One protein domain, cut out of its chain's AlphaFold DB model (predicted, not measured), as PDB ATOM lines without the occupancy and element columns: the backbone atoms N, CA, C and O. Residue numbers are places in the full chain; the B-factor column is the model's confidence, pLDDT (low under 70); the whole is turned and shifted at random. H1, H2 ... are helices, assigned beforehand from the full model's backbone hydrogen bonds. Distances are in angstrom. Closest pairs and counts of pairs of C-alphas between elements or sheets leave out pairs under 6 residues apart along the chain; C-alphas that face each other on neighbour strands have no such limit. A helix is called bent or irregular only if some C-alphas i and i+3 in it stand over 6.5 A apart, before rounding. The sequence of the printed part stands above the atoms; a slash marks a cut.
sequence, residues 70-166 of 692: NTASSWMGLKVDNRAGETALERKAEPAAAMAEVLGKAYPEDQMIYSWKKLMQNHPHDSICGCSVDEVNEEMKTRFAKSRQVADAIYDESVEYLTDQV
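Overview. This is residues 70 to 166 of the 692 residues of the protein "Alpha-mannosidase" of Lachnospiraceae bacterium (UniProt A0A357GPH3). What shape do these atoms make? They make a slender rod: H4 runs along most of its length, the bent but nearly straight H1 runs beside H4 the same way, and the shorter H2 packs on the middle of H4 the opposite way. H1a, H2 and H4 form an up-and-down bundle, each running against the one before it. What is it built of? The 97 printed residues hold four named helices, H1 to H4 in order, and no named strand: all helix, only just loose, close to compact, with a radius of gyration of the C-alphas of 15.2 A and spans of 48 by 21 by 16 A.

Along the chain. Where does H1 run? By its hydrogen bonds it was assigned as one helix, residues 76 to 102, from C-alpha 76 at (188.645, 220.283, 272.946), but it is bent: C-alphas 91 and 94 are 6.8 A apart. Its arms are H1a, residues 76 to 91, 21.7 A, and H1b, residues 94 to 102. What follows? H2 is residues 109 to 120, 16.3 A, H3 is residues 125 to 128, and H4 is residues 134 to 164, 45.3 A, ending at C-alpha 164 at (170.058, 220.360, 238.550).

Arrangement. What touches the hub, H4? H1a does, closest at the C-alphas of Gly 85 and Arg 148, 5.6 A, at a shallow tilt of 27 degrees, the same way. H2 touches residues 143 to 154 of H4 alone, closest at the C-alphas of Ser 115 and Ser 147, 4.4 A, opposite ways; H1b touches residues 154 to 162 alone, closest at Ala 97 and Ser 158, C-alphas 5.3 A apart. H3 only just touches H4, with 3 pairs of C-alphas within 8 A, closest at Ser 127 and Asn 137, 6.7 A. How do the backbones run? Every O i to N i+4 pair is within hydrogen-bond range in H1a, H1b and H2, and 25 of 27 are in H4; H3 is too short for such a pair.

Size, cuts and confidence. How long is it? The two C-alphas farthest apart, of Val 133 and Val 166, are 49.8 A apart. Is anything missing or uncertain? The printed part has no cut and no long link, and no printed residue is under 70 in pLDDT.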
ATOM      1  N   ASN A  70     187.046 227.047 282.543       98.75
ATOM      2  CA  ASN A  70     187.935 226.137 281.829       98.75
ATOM      3  C   ASN A  70     187.260 224.857 281.319       98.75
ATOM      4  O   ASN A  70     187.891 224.046 280.636       98.75
ATOM      5  N   THR A  71     185.958 224.694 281.561       98.75
ATOM      6  CA  THR A  71     185.135 223.735 280.808       98.75
ATOM      7  C   THR A  71     185.109 224.056 279.307       98.75
ATOM      8  O   THR A  71     184.946 223.152 278.486       98.75
ATOM      9  N   ALA A  72     185.342 225.317 278.920       98.50
ATOM     10  CA  ALA A  72     185.414 225.747 277.526       98.50
ATOM     11  C   ALA A  72     186.602 225.135 276.754       98.50
ATOM     12  O   ALA A  72     186.508 224.980 275.537       98.50
ATOM     13  N   SER A  73     187.670 224.722 277.447       98.50
ATOM     14  CA  SER A  73     188.843 224.045 276.868       98.50
ATOM     15  C   SER A  73     188.959 222.559 277.231       98.50
ATOM     16  O   SER A  73     189.801 221.858 276.670       98.50
ATOM     17  N   SER A  74     188.120 222.049 278.142       98.12
ATOM     18  CA  SER A  74     188.082 220.615 278.459       98.12
ATOM     19  C   SER A  74     187.588 219.812 277.259       98.12
ATOM     20  O   SER A  74     186.608 220.203 276.622       98.12
ATOM     21  N   TRP A  75     188.228 218.682 276.943       97.19
ATOM     22  CA  TRP A  75     187.843 217.836 275.806       97.19
ATOM     23  C   TRP A  75     187.640 218.637 274.510       97.19
ATOM     24  O   TRP A  75     186.558 218.628 273.916       97.19
ATOM     25  N   MET A  76     188.687 219.345 274.076       94.38
ATOM     26  CA  MET A  76     188.645 220.283 272.946       94.38
ATOM     27  C   MET A  76     187.948 219.711 271.697       94.38
ATOM     28  O   MET A  76     187.140 220.392 271.064       94.38
ATOM     29  N   GLY A  77     188.177 218.427 271.389       95.75
ATOM     30  CA  GLY A  77     187.535 217.743 270.262       95.75
ATOM     31  C   GLY A  77     186.000 217.784 270.291       95.75
ATOM     32  O   GLY A  77     185.384 217.918 269.239       95.75
ATOM     33  N   LEU A  78     185.367 217.762 271.472       98.19
ATOM     34  CA  LEU A  78     183.905 217.858 271.592       98.19
ATOM     35  C   LEU A  78     183.373 219.229 271.161       98.19
ATOM     36  O   LEU A  78     182.284 219.306 270.600       98.19
ATOM     37  N   LYS A  79     184.120 220.311 271.409       98.56
ATOM     38  CA  LYS A  79     183.707 221.668 271.018       98.56
ATOM     39  C   LYS A  79     183.894 221.888 269.519       98.56
ATOM     40  O   LYS A  79     183.022 222.481 268.886       98.56
ATOM     41  N   VAL A  80     184.971 221.343 268.946       98.12
ATOM     42  CA  VAL A  80     185.192 221.310 267.491       98.12
ATOM     43  C   VAL A  80     184.076 220.519 266.797       98.12
ATOM     44  O   VAL A  80     183.459 221.024 265.858       98.12
ATOM     45  N   ASP A  81     183.749 219.323 267.296       98.31
ATOM     46  CA  ASP A  81     182.648 218.508 266.769       98.31
ATOM     47  C   ASP A  81     181.288 219.204 266.911       98.31
ATOM     48  O   ASP A  81     180.463 219.138 265.994       98.31
ATOM     49  N   ASN A  82     181.062 219.907 268.026       98.69
ATOM     50  CA  ASN A  82     179.850 220.690 268.236       98.69
ATOM     51  C   ASN A  82     179.723 221.824 267.217       98.69
ATOM     52  O   ASN A  82     178.702 221.901 266.538       98.69
ATOM     53  N   ARG A  83     180.770 222.647 267.047       98.19
ATOM     54  CA  ARG A  83     180.776 223.734 266.055       98.19
ATOM     55  C   ARG A  83     180.548 223.198 264.645       98.19
ATOM     56  O   ARG A  83     179.786 223.779 263.878       98.19
ATOM     57  N   ALA A  84     181.170 222.068 264.302       98.19
ATOM     58  CA  ALA A  84     180.959 221.421 263.013       98.19
ATOM     59  C   ALA A  84     179.504 220.947 262.830       98.19
ATOM     60  O   ALA A  84     178.955 221.092 261.739       98.19
ATOM     61  N   GLY A  85     178.873 220.407 263.879       98.38
ATOM     62  CA  GLY A  85     177.460 220.015 263.879       98.38
ATOM     63  C   GLY A  85     176.498 221.198 263.739       98.38
ATOM     64  O   GLY A  85     175.590 221.147 262.913       98.38
ATOM     65  N   GLU A  86     176.734 222.279 264.486       98.38
ATOM     66  CA  GLU A  86     175.974 223.534 264.397       98.38
ATOM     67  C   GLU A  86     176.081 224.138 262.991       98.38
ATOM     68  O   GLU A  86     175.068 224.425 262.360       98.38
ATOM     69  N   THR A  87     177.291 224.244 262.433       97.88
ATOM     70  CA  THR A  87     177.493 224.718 261.055       97.88
ATOM     71  C   THR A  87     176.823 223.801 260.026       97.88
ATOM     72  O   THR A  87     176.229 224.300 259.068       97.88
ATOM     73  N   ALA A  88     176.882 222.477 260.196       98.38
ATOM     74  CA  ALA A  88     176.236 221.540 259.275       98.38
ATOM     75  C   ALA A  88     174.706 221.705 259.248       98.38
ATOM     76  O   ALA A  88     174.106 221.611 258.179       98.38
ATOM     77  N   LEU A  89     174.074 221.998 260.386       98.44
ATOM     78  CA  LEU A  89     172.628 222.218 260.468       98.44
ATOM     79  C   LEU A  89     172.234 223.652 260.091       98.44
ATOM     80  O   LEU A  89     171.568 223.854 259.078       98.44
ATOM     81  N   GLU A  90     172.684 224.638 260.868       97.62
ATOM     82  CA  GLU A  90     172.234 226.040 260.804       97.62
ATOM     83  C   GLU A  90     172.682 226.754 259.530       97.62
ATOM     84  O   GLU A  90     171.974 227.601 258.991       97.62
ATOM     85  N   ARG A  91     173.899 226.445 259.068       96.81
ATOM     86  CA  ARG A  91     174.581 227.197 258.004       96.81
ATOM     87  C   ARG A  91     174.615 226.445 256.680       96.81
ATOM     88  O   ARG A  91     174.920 227.044 255.654       96.81
ATOM     89  N   LYS A  92     174.298 225.150 256.671       97.75
ATOM     90  CA  LYS A  92     174.297 224.307 255.467       97.75
ATOM     91  C   LYS A  92     172.929 223.678 255.221       97.75
ATOM     92  O   LYS A  92     172.215 224.141 254.334       97.75
ATOM     93  N   ALA A  93     172.567 222.647 255.982       98.44
ATOM     94  CA  ALA A  93     171.399 221.813 255.714       98.44
ATOM     95  C   ALA A  93     170.084 222.604 255.716       98.44
ATOM     96  O   ALA A  93     169.309 222.484 254.768       98.44
ATOM     97  N   GLU A  94     169.837 223.432 256.736       98.12
ATOM     98  CA  GLU A  94     168.613 224.235 256.819       98.12
ATOM     99  C   GLU A  94     168.487 225.238 255.659       98.12
ATOM    100  O   GLU A  94     167.467 225.172 254.958       98.12
ATOM    101  N   PRO A  95     169.501 226.090 255.379       97.88
ATOM    102  CA  PRO A  95     169.467 226.986 254.232       97.88
ATOM    103  C   PRO A  95     169.258 226.279 252.896       97.88
ATOM    104  O   PRO A  95     168.392 226.685 252.122       97.88
ATOM    105  N   ALA A  96     170.017 225.213 252.621       98.31
ATOM    106  CA  ALA A  96     169.935 224.502 251.349       98.31
ATOM    107  C   ALA A  96     168.568 223.833 251.162       98.31
ATOM    108  O   ALA A  96     167.971 223.943 250.091       98.31
ATOM    109  N   ALA A  97     168.033 223.195 252.208       98.38
ATOM    110  CA  ALA A  97     166.712 222.576 252.162       98.38
ATOM    111  C   ALA A  97     165.597 223.615 251.978       98.38
ATOM    112  O   ALA A  97     164.663 223.383 251.214       98.38
ATOM    113  N   ALA A  98     165.700 224.780 252.626       97.38
ATOM    114  CA  ALA A  98     164.739 225.865 252.455       97.38
ATOM    115  C   ALA A  98     164.798 226.469 251.039       97.38
ATOM    116  O   ALA A  98     163.754 226.683 250.427       97.38
ATOM    117  N   MET A  99     165.997 226.681 250.479       96.88
ATOM    118  CA  MET A  99     166.172 227.102 249.078       96.88
ATOM    119  C   MET A  99     165.589 226.072 248.100       96.88
ATOM    120  O   MET A  99     164.900 226.440 247.151       96.88
ATOM    121  N   ALA A 100     165.817 224.777 248.338       97.19
ATOM    122  CA  ALA A 100     165.255 223.710 247.513       97.19
ATOM    123  C   ALA A 100     163.719 223.656 247.608       97.19
ATOM    124  O   ALA A 100     163.044 223.412 246.607       97.19
ATOM    125  N   GLU A 101     163.153 223.942 248.783       95.94
ATOM    126  CA  GLU A 101     161.705 224.010 248.988       95.94
ATOM    127  C   GLU A 101     161.053 225.198 248.272       95.94
ATOM    128  O   GLU A 101     159.915 225.081 247.816       95.94
ATOM    129  N   VAL A 102     161.764 226.320 248.100       94.81
ATOM    130  CA  VAL A 102     161.305 227.436 247.246       94.81
ATOM    131  C   VAL A 102     161.085 226.978 245.798       94.81
ATOM    132  O   VAL A 102     160.164 227.462 245.144       94.81
ATOM    133  N   LEU A 103     161.867 226.008 245.314       94.00
ATOM    134  CA  LEU A 103     161.717 225.416 243.977       94.00
ATOM    135  C   LEU A 103     160.817 224.168 243.949       94.00
ATOM    136  O   LEU A 103     160.614 223.570 242.895       94.00
ATOM    137  N   GLY A 104     160.238 223.783 245.090       93.81
ATOM    138  CA  GLY A 104     159.257 222.703 245.180       93.81
ATOM    139  C   GLY A 104     159.796 221.338 245.616       93.81
ATOM    140  O   GLY A 104     159.020 220.380 245.624       93.81
ATOM    141  N   LYS A 105     161.069 221.208 246.026       95.12
ATOM    142  CA  LYS A 105     161.536 219.994 246.729       95.12
ATOM    143  C   LYS A 105     160.889 219.930 248.115       95.12
ATOM    144  O   LYS A 105     160.838 220.924 248.825       95.12
ATOM    145  N   ALA A 106     160.405 218.763 248.528       95.44
ATOM    146  CA  ALA A 106     159.864 218.606 249.877       95.44
ATOM    147  C   ALA A 106     160.949 218.857 250.943       95.44
ATOM    148  O   ALA A 106     162.060 218.336 250.832       95.44
ATOM    149  N   TYR A 107     160.614 219.626 251.981       96.62
ATOM    150  CA  TYR A 107     161.516 219.873 253.106       96.62
ATOM    151  C   TYR A 107     161.637 218.612 253.990       96.62
ATOM    152  O   TYR A 107     160.605 218.059 254.385       96.62
ATOM    153  N   PRO A 108     162.852 218.143 254.330       96.44
ATOM    154  CA  PRO A 108     163.065 216.905 255.083       96.44
ATOM    155  C   PRO A 108     162.892 217.118 256.598       96.44
ATOM    156  O   PRO A 108     163.846 217.046 257.374       96.44
ATOM    157  N   GLU A 109     161.665 217.421 257.026       95.81
ATOM    158  CA  GLU A 109     161.344 217.837 258.400       95.81
ATOM    159  C   GLU A 109     161.729 216.795 259.462       95.81
ATOM    160  O   GLU A 109     162.431 217.122 260.420       95.81
ATOM    161  N   ASP A 110     161.338 215.531 259.285       97.06
ATOM    162  CA  ASP A 110     161.607 214.471 260.266       97.06
ATOM    163  C   ASP A 110     163.110 214.216 260.440       97.06
ATOM    164  O   ASP A 110     163.603 214.040 261.560       97.06
ATOM    165  N   GLN A 111     163.856 214.223 259.334       98.25
ATOM    166  CA  GLN A 111     165.307 214.069 259.327       98.25
ATOM    167  C   GLN A 111     165.979 215.264 260.011       98.25
ATOM    168  O   GLN A 111     166.894 215.072 260.819       98.25
ATOM    169  N   MET A 112     165.487 216.480 259.754       97.56
ATOM    170  CA  MET A 112     165.969 217.704 260.392       97.56
ATOM    171  C   MET A 112     165.741 217.664 261.910       97.56
ATOM    172  O   MET A 112     166.677 217.862 262.686       97.56
ATOM    173  N   ILE A 113     164.531 217.303 262.358       97.88
ATOM    174  CA  ILE A 113     164.190 217.144 263.782       97.88
ATOM    175  C   ILE A 113     165.060 216.070 264.439       97.88
ATOM    176  O   ILE A 113     165.542 216.263 265.560       97.88
ATOM    177  N   TYR A 114     165.251 214.926 263.777       98.69
ATOM    178  CA  TYR A 114     166.114 213.863 264.284       98.69
ATOM    179  C   TYR A 114     167.551 214.359 264.465       98.69
ATOM    180  O   TYR A 114     168.131 214.139 265.531       98.69
ATOM    181  N   SER A 115     168.104 215.045 263.460       98.56
ATOM    182  CA  SER A 115     169.473 215.556 263.508       98.56
ATOM    183  C   SER A 115     169.655 216.582 264.627       98.56
ATOM    184  O   SER A 115     170.535 216.403 265.470       98.56
ATOM    185  N   TRP A 116     168.759 217.568 264.733       98.56
ATOM    186  CA  TRP A 116     168.774 218.556 265.814       98.56
ATOM    187  C   TRP A 116     168.673 217.920 267.196       98.56
ATOM    188  O   TRP A 116     169.458 218.233 268.088       98.56
ATOM    189  N   LYS A 117     167.746 216.974 267.394       98.69
ATOM    190  CA  LYS A 117     167.633 216.253 268.672       98.69
ATOM    191  C   LYS A 117     168.886 215.439 268.981       98.69
ATOM    192  O   LYS A 117     169.226 215.295 270.152       98.69
ATOM    193  N   LYS A 118     169.561 214.888 267.967       98.62
ATOM    194  CA  LYS A 118     170.822 214.160 268.151       98.62
ATOM    195  C   LYS A 118     171.967 215.083 268.541       98.62
ATOM    196  O   LYS A 118     172.707 214.713 269.447       98.62
ATOM    197  N   LEU A 119     172.070 216.260 267.926       98.75
ATOM    198  CA  LEU A 119     173.034 217.283 268.326       98.75
ATOM    199  C   LEU A 119     172.759 217.758 269.761       98.75
ATOM    200  O   LEU A 119     173.628 217.658 270.619       98.75
ATOM    201  N   MET A 120     171.518 218.155 270.062       98.75
ATOM    202  CA  MET A 120     171.135 218.685 271.378       98.75
ATOM    203  C   MET A 120     171.223 217.663 272.519       98.75
ATOM    204  O   MET A 120     171.306 218.053 273.679       98.75
ATOM    205  N   GLN A 121     171.261 216.356 272.236       98.75
ATOM    206  CA  GLN A 121     171.581 215.336 273.250       98.75
ATOM    207  C   GLN A 121     173.002 215.473 273.817       98.75
ATOM    208  O   GLN A 121     173.279 214.906 274.870       98.75
ATOM    209  N   ASN A 122     173.882 216.217 273.144       98.81
ATOM    210  CA  ASN A 122     175.217 216.563 273.624       98.81
ATOM    211  C   ASN A 122     175.283 217.945 274.295       98.81
ATOM    212  O   ASN A 122     176.332 218.288 274.825       98.81
ATOM    213  N   HIS A 123     174.195 218.723 274.298       98.75
ATOM    214  CA  HIS A 123     174.127 220.063 274.896       98.75
ATOM    215  C   HIS A 123     173.742 220.145 276.386       98.75
ATOM    216  O   HIS A 123     173.810 221.255 276.917       98.75
ATOM    217  N   PRO A 124     173.370 219.067 277.121       98.75
ATOM    218  CA  PRO A 124     173.385 219.140 278.580       98.75
ATOM    219  C   PRO A 124     174.744 219.645 279.069       98.75
ATOM    220  O   PRO A 124     175.773 219.284 278.498       98.75
ATOM    221  N   HIS A 125     174.746 220.480 280.109       98.38
ATOM    222  CA  HIS A 125     175.948 221.195 280.545       98.38
ATOM    223  C   HIS A 125     177.113 220.238 280.816       98.38
ATOM    224  O   HIS A 125     178.156 220.421 280.200       98.38
ATOM    225  N   ASP A 126     176.908 219.162 281.583       98.56
ATOM    226  CA  ASP A 126     177.958 218.174 281.885       98.56
ATOM    227  C   ASP A 126     178.520 217.460 280.648       98.56
ATOM    228  O   ASP A 126     179.662 216.993 280.651       98.56
ATOM    229  N   SER A 127     177.720 217.378 279.579       98.75
ATOM    230  CA  SER A 127     178.136 216.826 278.291       98.75
ATOM    231  C   SER A 127     178.998 217.838 277.539       98.75
ATOM    232  O   SER A 127     180.192 217.613 277.357       98.75
ATOM    233  N   ILE A 128     178.442 218.982 277.119       98.69
ATOM    234  CA  ILE A 128     179.186 219.928 276.268       98.69
ATOM    235  C   ILE A 128     180.365 220.577 276.996       98.69
ATOM    236  O   ILE A 128     181.380 220.863 276.362       98.69
ATOM    237  N   CYS A 129     180.291 220.742 278.320       98.69
ATOM    238  CA  CYS A 129     181.417 221.187 279.142       98.69
ATOM    239  C   CYS A 129     182.562 220.167 279.159       98.69
ATOM    240  O   CYS A 129     183.693 220.557 279.433       98.69
ATOM    241  N   GLY A 130     182.320 218.909 278.775       98.19
ATOM    242  CA  GLY A 130     183.324 217.848 278.803       98.19
ATOM    243  C   GLY A 130     183.818 217.605 280.223       98.19
ATOM    244  O   GLY A 130     185.025 217.520 280.433       98.19
ATOM    245  N   CYS A 131     182.894 217.610 281.183       98.25
ATOM    246  CA  CYS A 131     183.165 217.487 282.614       98.25
ATOM    247  C   CYS A 131     182.429 216.275 283.205       98.25
ATOM    248  O   CYS A 131     181.741 216.346 284.222       98.25
ATOM    249  N   SER A 132     182.555 215.161 282.489       98.69
ATOM    250  CA  SER A 132     181.931 213.866 282.739       98.69
ATOM    251  C   SER A 132     182.975 212.766 282.568       98.69
ATOM    252  O   SER A 132     184.008 212.963 281.935       98.69
ATOM    253  N   VAL A 133     182.674 211.559 283.047       98.75
ATOM    254  CA  VAL A 133     183.542 210.393 282.827       98.75
ATOM    255  C   VAL A 133     183.723 210.051 281.341       98.75
ATOM    256  O   VAL A 133     182.859 210.336 280.505       98.75
ATOM    257  N   ASP A 134     184.838 209.386 281.026       98.69
ATOM    258  CA  ASP A 134     185.267 209.037 279.667       98.69
ATOM    259  C   ASP A 134     184.154 208.411 278.808       98.69
ATOM    260  O   ASP A 134     184.020 208.739 277.629       98.69
ATOM    261  N   GLU A 135     183.336 207.518 279.370       98.69
ATOM    262  CA  GLU A 135     182.262 206.830 278.646       98.69
ATOM    263  C   GLU A 135     181.200 207.793 278.106       98.69
ATOM    264  O   GLU A 135     180.706 207.595 276.992       98.69
ATOM    265  N   VAL A 136     180.871 208.844 278.864       98.69
ATOM    266  CA  VAL A 136     179.895 209.865 278.451       98.69
ATOM    267  C   VAL A 136     180.442 210.637 277.255       98.69
ATOM    268  O   VAL A 136     179.785 210.708 276.213       98.69
ATOM    269  N   ASN A 137     181.669 211.149 277.375       98.19
ATOM    270  CA  ASN A 137     182.319 211.963 276.345       98.19
ATOM    271  C   ASN A 137     182.566 211.166 275.053       98.19
ATOM    272  O   ASN A 137     182.442 211.687 273.943       98.19
ATOM    273  N   GLU A 138     182.855 209.871 275.161       98.06
ATOM    274  CA  GLU A 138     183.021 208.995 274.000       98.06
ATOM    275  C   GLU A 138     181.687 208.680 273.309       98.06
ATOM    276  O   GLU A 138     181.626 208.628 272.075       98.06
ATOM    277  N   GLU A 139     180.591 208.525 274.061       98.69
ATOM    278  CA  GLU A 139     179.263 208.381 273.455       98.69
ATOM    279  C   GLU A 139     178.856 209.657 272.703       98.69
ATOM    280  O   GLU A 139     178.276 209.576 271.613       98.69
ATOM    281  N   MET A 140     179.211 210.837 273.223       98.69
ATOM    282  CA  MET A 140     178.920 212.115 272.564       98.69
ATOM    283  C   MET A 140     179.488 212.182 271.147       98.69
ATOM    284  O   MET A 140     178.762 212.592 270.238       98.69
ATOM    285  N   LYS A 141     180.723 211.712 270.920       98.12
ATOM    286  CA  LYS A 141     181.340 211.647 269.578       98.12
ATOM    287  C   LYS A 141     180.466 210.877 268.587       98.12
ATOM    288  O   LYS A 141     180.260 211.302 267.451       98.12
ATOM    289  N   THR A 142     179.856 209.778 269.039       98.50
ATOM    290  CA  THR A 142     178.916 208.994 268.222       98.50
ATOM    291  C   THR A 142     177.641 209.781 267.910       98.50
ATOM    292  O   THR A 142     177.106 209.674 266.805       98.50
ATOM    293  N   ARG A 143     177.122 210.569 268.858       98.75
ATOM    294  CA  ARG A 143     175.928 211.404 268.628       98.75
ATOM    295  C   ARG A 143     176.220 212.564 267.672       98.75
ATOM    296  O   ARG A 143     175.409 212.783 266.772       98.75
ATOM    297  N   PHE A 144     177.386 213.212 267.785       98.69
ATOM    298  CA  PHE A 144     177.843 214.222 266.825       98.69
ATOM    299  C   PHE A 144     177.949 213.636 265.417       98.69
ATOM    300  O   PHE A 144     177.346 214.175 264.493       98.69
ATOM    301  N   ALA A 145     178.613 212.485 265.259       98.56
ATOM    302  CA  ALA A 145     178.717 211.809 263.967       98.56
ATOM    303  C   ALA A 145     177.338 211.474 263.370       98.56
ATOM    304  O   ALA A 145     177.104 211.727 262.193       98.56
ATOM    305  N   LYS A 146     176.395 210.966 264.180       98.75
ATOM    306  CA  LYS A 146     175.023 210.660 263.733       98.75
ATOM    307  C   LYS A 146     174.245 211.895 263.284       98.75
ATOM    308  O   LYS A 146     173.504 211.804 262.312       98.75
ATOM    309  N   SER A 147     174.366 213.012 264.001       98.75
ATOM    310  CA  SER A 147     173.727 214.269 263.595       98.75
ATOM    311  C   SER A 147     174.345 214.790 262.296       98.75
ATOM    312  O   SER A 147     173.624 215.025 261.328       98.75
ATOM    313  N   ARG A 148     175.679 214.868 262.230       98.31
ATOM    314  CA  ARG A 148     176.399 215.357 261.048       98.31
ATOM    315  C   ARG A 148     176.105 214.536 259.799       98.31
ATOM    316  O   ARG A 148     175.758 215.121 258.790       98.31
ATOM    317  N   GLN A 149     176.117 213.205 259.882       98.50
ATOM    318  CA  GLN A 149     175.772 212.337 258.747       98.50
ATOM    319  C   GLN A 149     174.390 212.645 258.155       98.50
ATOM    320  O   GLN A 149     174.227 212.619 256.940       98.50
ATOM    321  N   VAL A 150     173.395 212.942 258.998       98.75
ATOM    322  CA  VAL A 150     172.052 213.311 258.527       98.75
ATOM    323  C   VAL A 150     172.034 214.732 257.965       98.75
ATOM    324  O   VAL A 150     171.417 214.959 256.931       98.75
ATOM    325  N   ALA A 151     172.710 215.681 258.618       98.62
ATOM    326  CA  ALA A 151     172.798 217.063 258.147       98.62
ATOM    327  C   ALA A 151     173.505 217.162 256.783       98.62
ATOM    328  O   ALA A 151     172.989 217.801 255.870       98.62
ATOM    329  N   ASP A 152     174.640 216.478 256.631       98.12
ATOM    330  CA  ASP A 152     175.423 216.433 255.397       98.12
ATOM    331  C   ASP A 152     174.613 215.775 254.266       98.12
ATOM    332  O   ASP A 152     174.559 216.320 253.170       98.12
ATOM    333  N   ALA A 153     173.877 214.688 254.540       97.88
ATOM    334  CA  ALA A 153     172.989 214.072 253.548       97.88
ATOM    335  C   ALA A 153     171.857 215.015 253.095       97.88
ATOM    336  O   ALA A 153     171.616 215.157 251.899       97.88
ATOM    337  N   ILE A 154     171.197 215.711 254.034       98.56
ATOM    338  CA  ILE A 154     170.175 216.721 253.701       98.56
ATOM    339  C   ILE A 154     170.775 217.822 252.823       98.56
ATOM    340  O   ILE A 154     170.141 218.259 251.857       98.56
ATOM    341  N   TYR A 155     171.974 218.288 253.168       98.38
ATOM    342  CA  TYR A 155     172.671 219.315 252.412       98.38
ATOM    343  C   TYR A 155     172.992 218.850 250.992       98.38
ATOM    344  O   TYR A 155     172.595 219.522 250.040       98.38
ATOM    345  N   ASP A 156     173.641 217.695 250.853       96.00
ATOM    346  CA  ASP A 156     174.058 217.136 249.568       96.00
ATOM    347  C   ASP A 156     172.847 216.896 248.652       96.00
ATOM    348  O   ASP A 156     172.839 217.374 247.519       96.00
ATOM    349  N   GLU A 157     171.769 216.280 249.154       95.44
ATOM    350  CA  GLU A 157     170.535 216.045 248.386       95.44
ATOM    351  C   GLU A 157     169.804 217.338 247.984       95.44
ATOM    352  O   GLU A 157     169.077 217.377 246.980       95.44
ATOM    353  N   SER A 158     169.915 218.388 248.800       97.69
ATOM    354  CA  SER A 158     169.307 219.691 248.511       97.69
ATOM    355  C   SER A 158     170.124 220.447 247.472       97.69
ATOM    356  O   SER A 158     169.564 220.972 246.513       97.69
ATOM    357  N   VAL A 159     171.449 220.461 247.623       97.00
ATOM    358  CA  VAL A 159     172.381 221.109 246.698       97.00
ATOM    359  C   VAL A 159     172.429 220.396 245.351       97.00
ATOM    360  O   VAL A 159     172.488 221.072 244.326       97.00
ATOM    361  N   GLU A 160     172.365 219.065 245.313       93.75
ATOM    362  CA  GLU A 160     172.258 218.296 244.068       93.75
ATOM    363  C   GLU A 160     170.987 218.683 243.308       93.75
ATOM    364  O   GLU A 160     171.060 219.109 242.154       93.75
ATOM    365  N   TYR A 161     169.835 218.655 243.988       95.06
ATOM    366  CA  TYR A 161     168.565 219.079 243.403       95.06
ATOM    367  C   TYR A 161     168.622 220.517 242.874       95.06
ATOM    368  O   TYR A 161     168.204 220.775 241.747       95.06
ATOM    369  N   LEU A 162     169.156 221.451 243.666       96.69
ATOM    370  CA  LEU A 162     169.299 222.851 243.273       96.69
ATOM    371  C   LEU A 162     170.244 223.018 242.075       96.69
ATOM    372  O   LEU A 162     169.949 223.781 241.159       96.69
ATOM    373  N   THR A 163     171.359 222.288 242.056       96.12
ATOM    374  CA  THR A 163     172.340 222.307 240.962       96.12
ATOM    375  C   THR A 163     171.710 221.827 239.654       96.12
ATOM    376  O   THR A 163     171.956 222.423 238.606       96.12
ATOM    377  N   ASP A 164     170.826 220.829 239.709       92.75
ATOM    378  CA  ASP A 164     170.058 220.360 238.550       92.75
ATOM    379  C   ASP A 164     169.018 221.380 238.047       92.75
ATOM    380  O   ASP A 164     168.619 221.325 236.881       92.75
ATOM    381  N   GLN A 165     168.603 222.343 238.879       95.75
ATOM    382  CA  GLN A 165     167.740 223.451 238.453       95.75
ATOM    383  C   GLN A 165     168.513 224.601 237.789       95.75
ATOM    384  O   GLN A 165     167.884 225.485 237.207       95.75
ATOM    385  N   VAL A 166     169.850 224.613 237.822       96.94
ATOM    386  CA  VAL A 166     170.662 225.650 237.166       96.94
ATOM    387  C   VAL A 166     170.717 225.415 235.656       96.94
ATOM    388  O   VAL A 166     171.150 224.363 235.179       96.94
TER     389      VAL A 166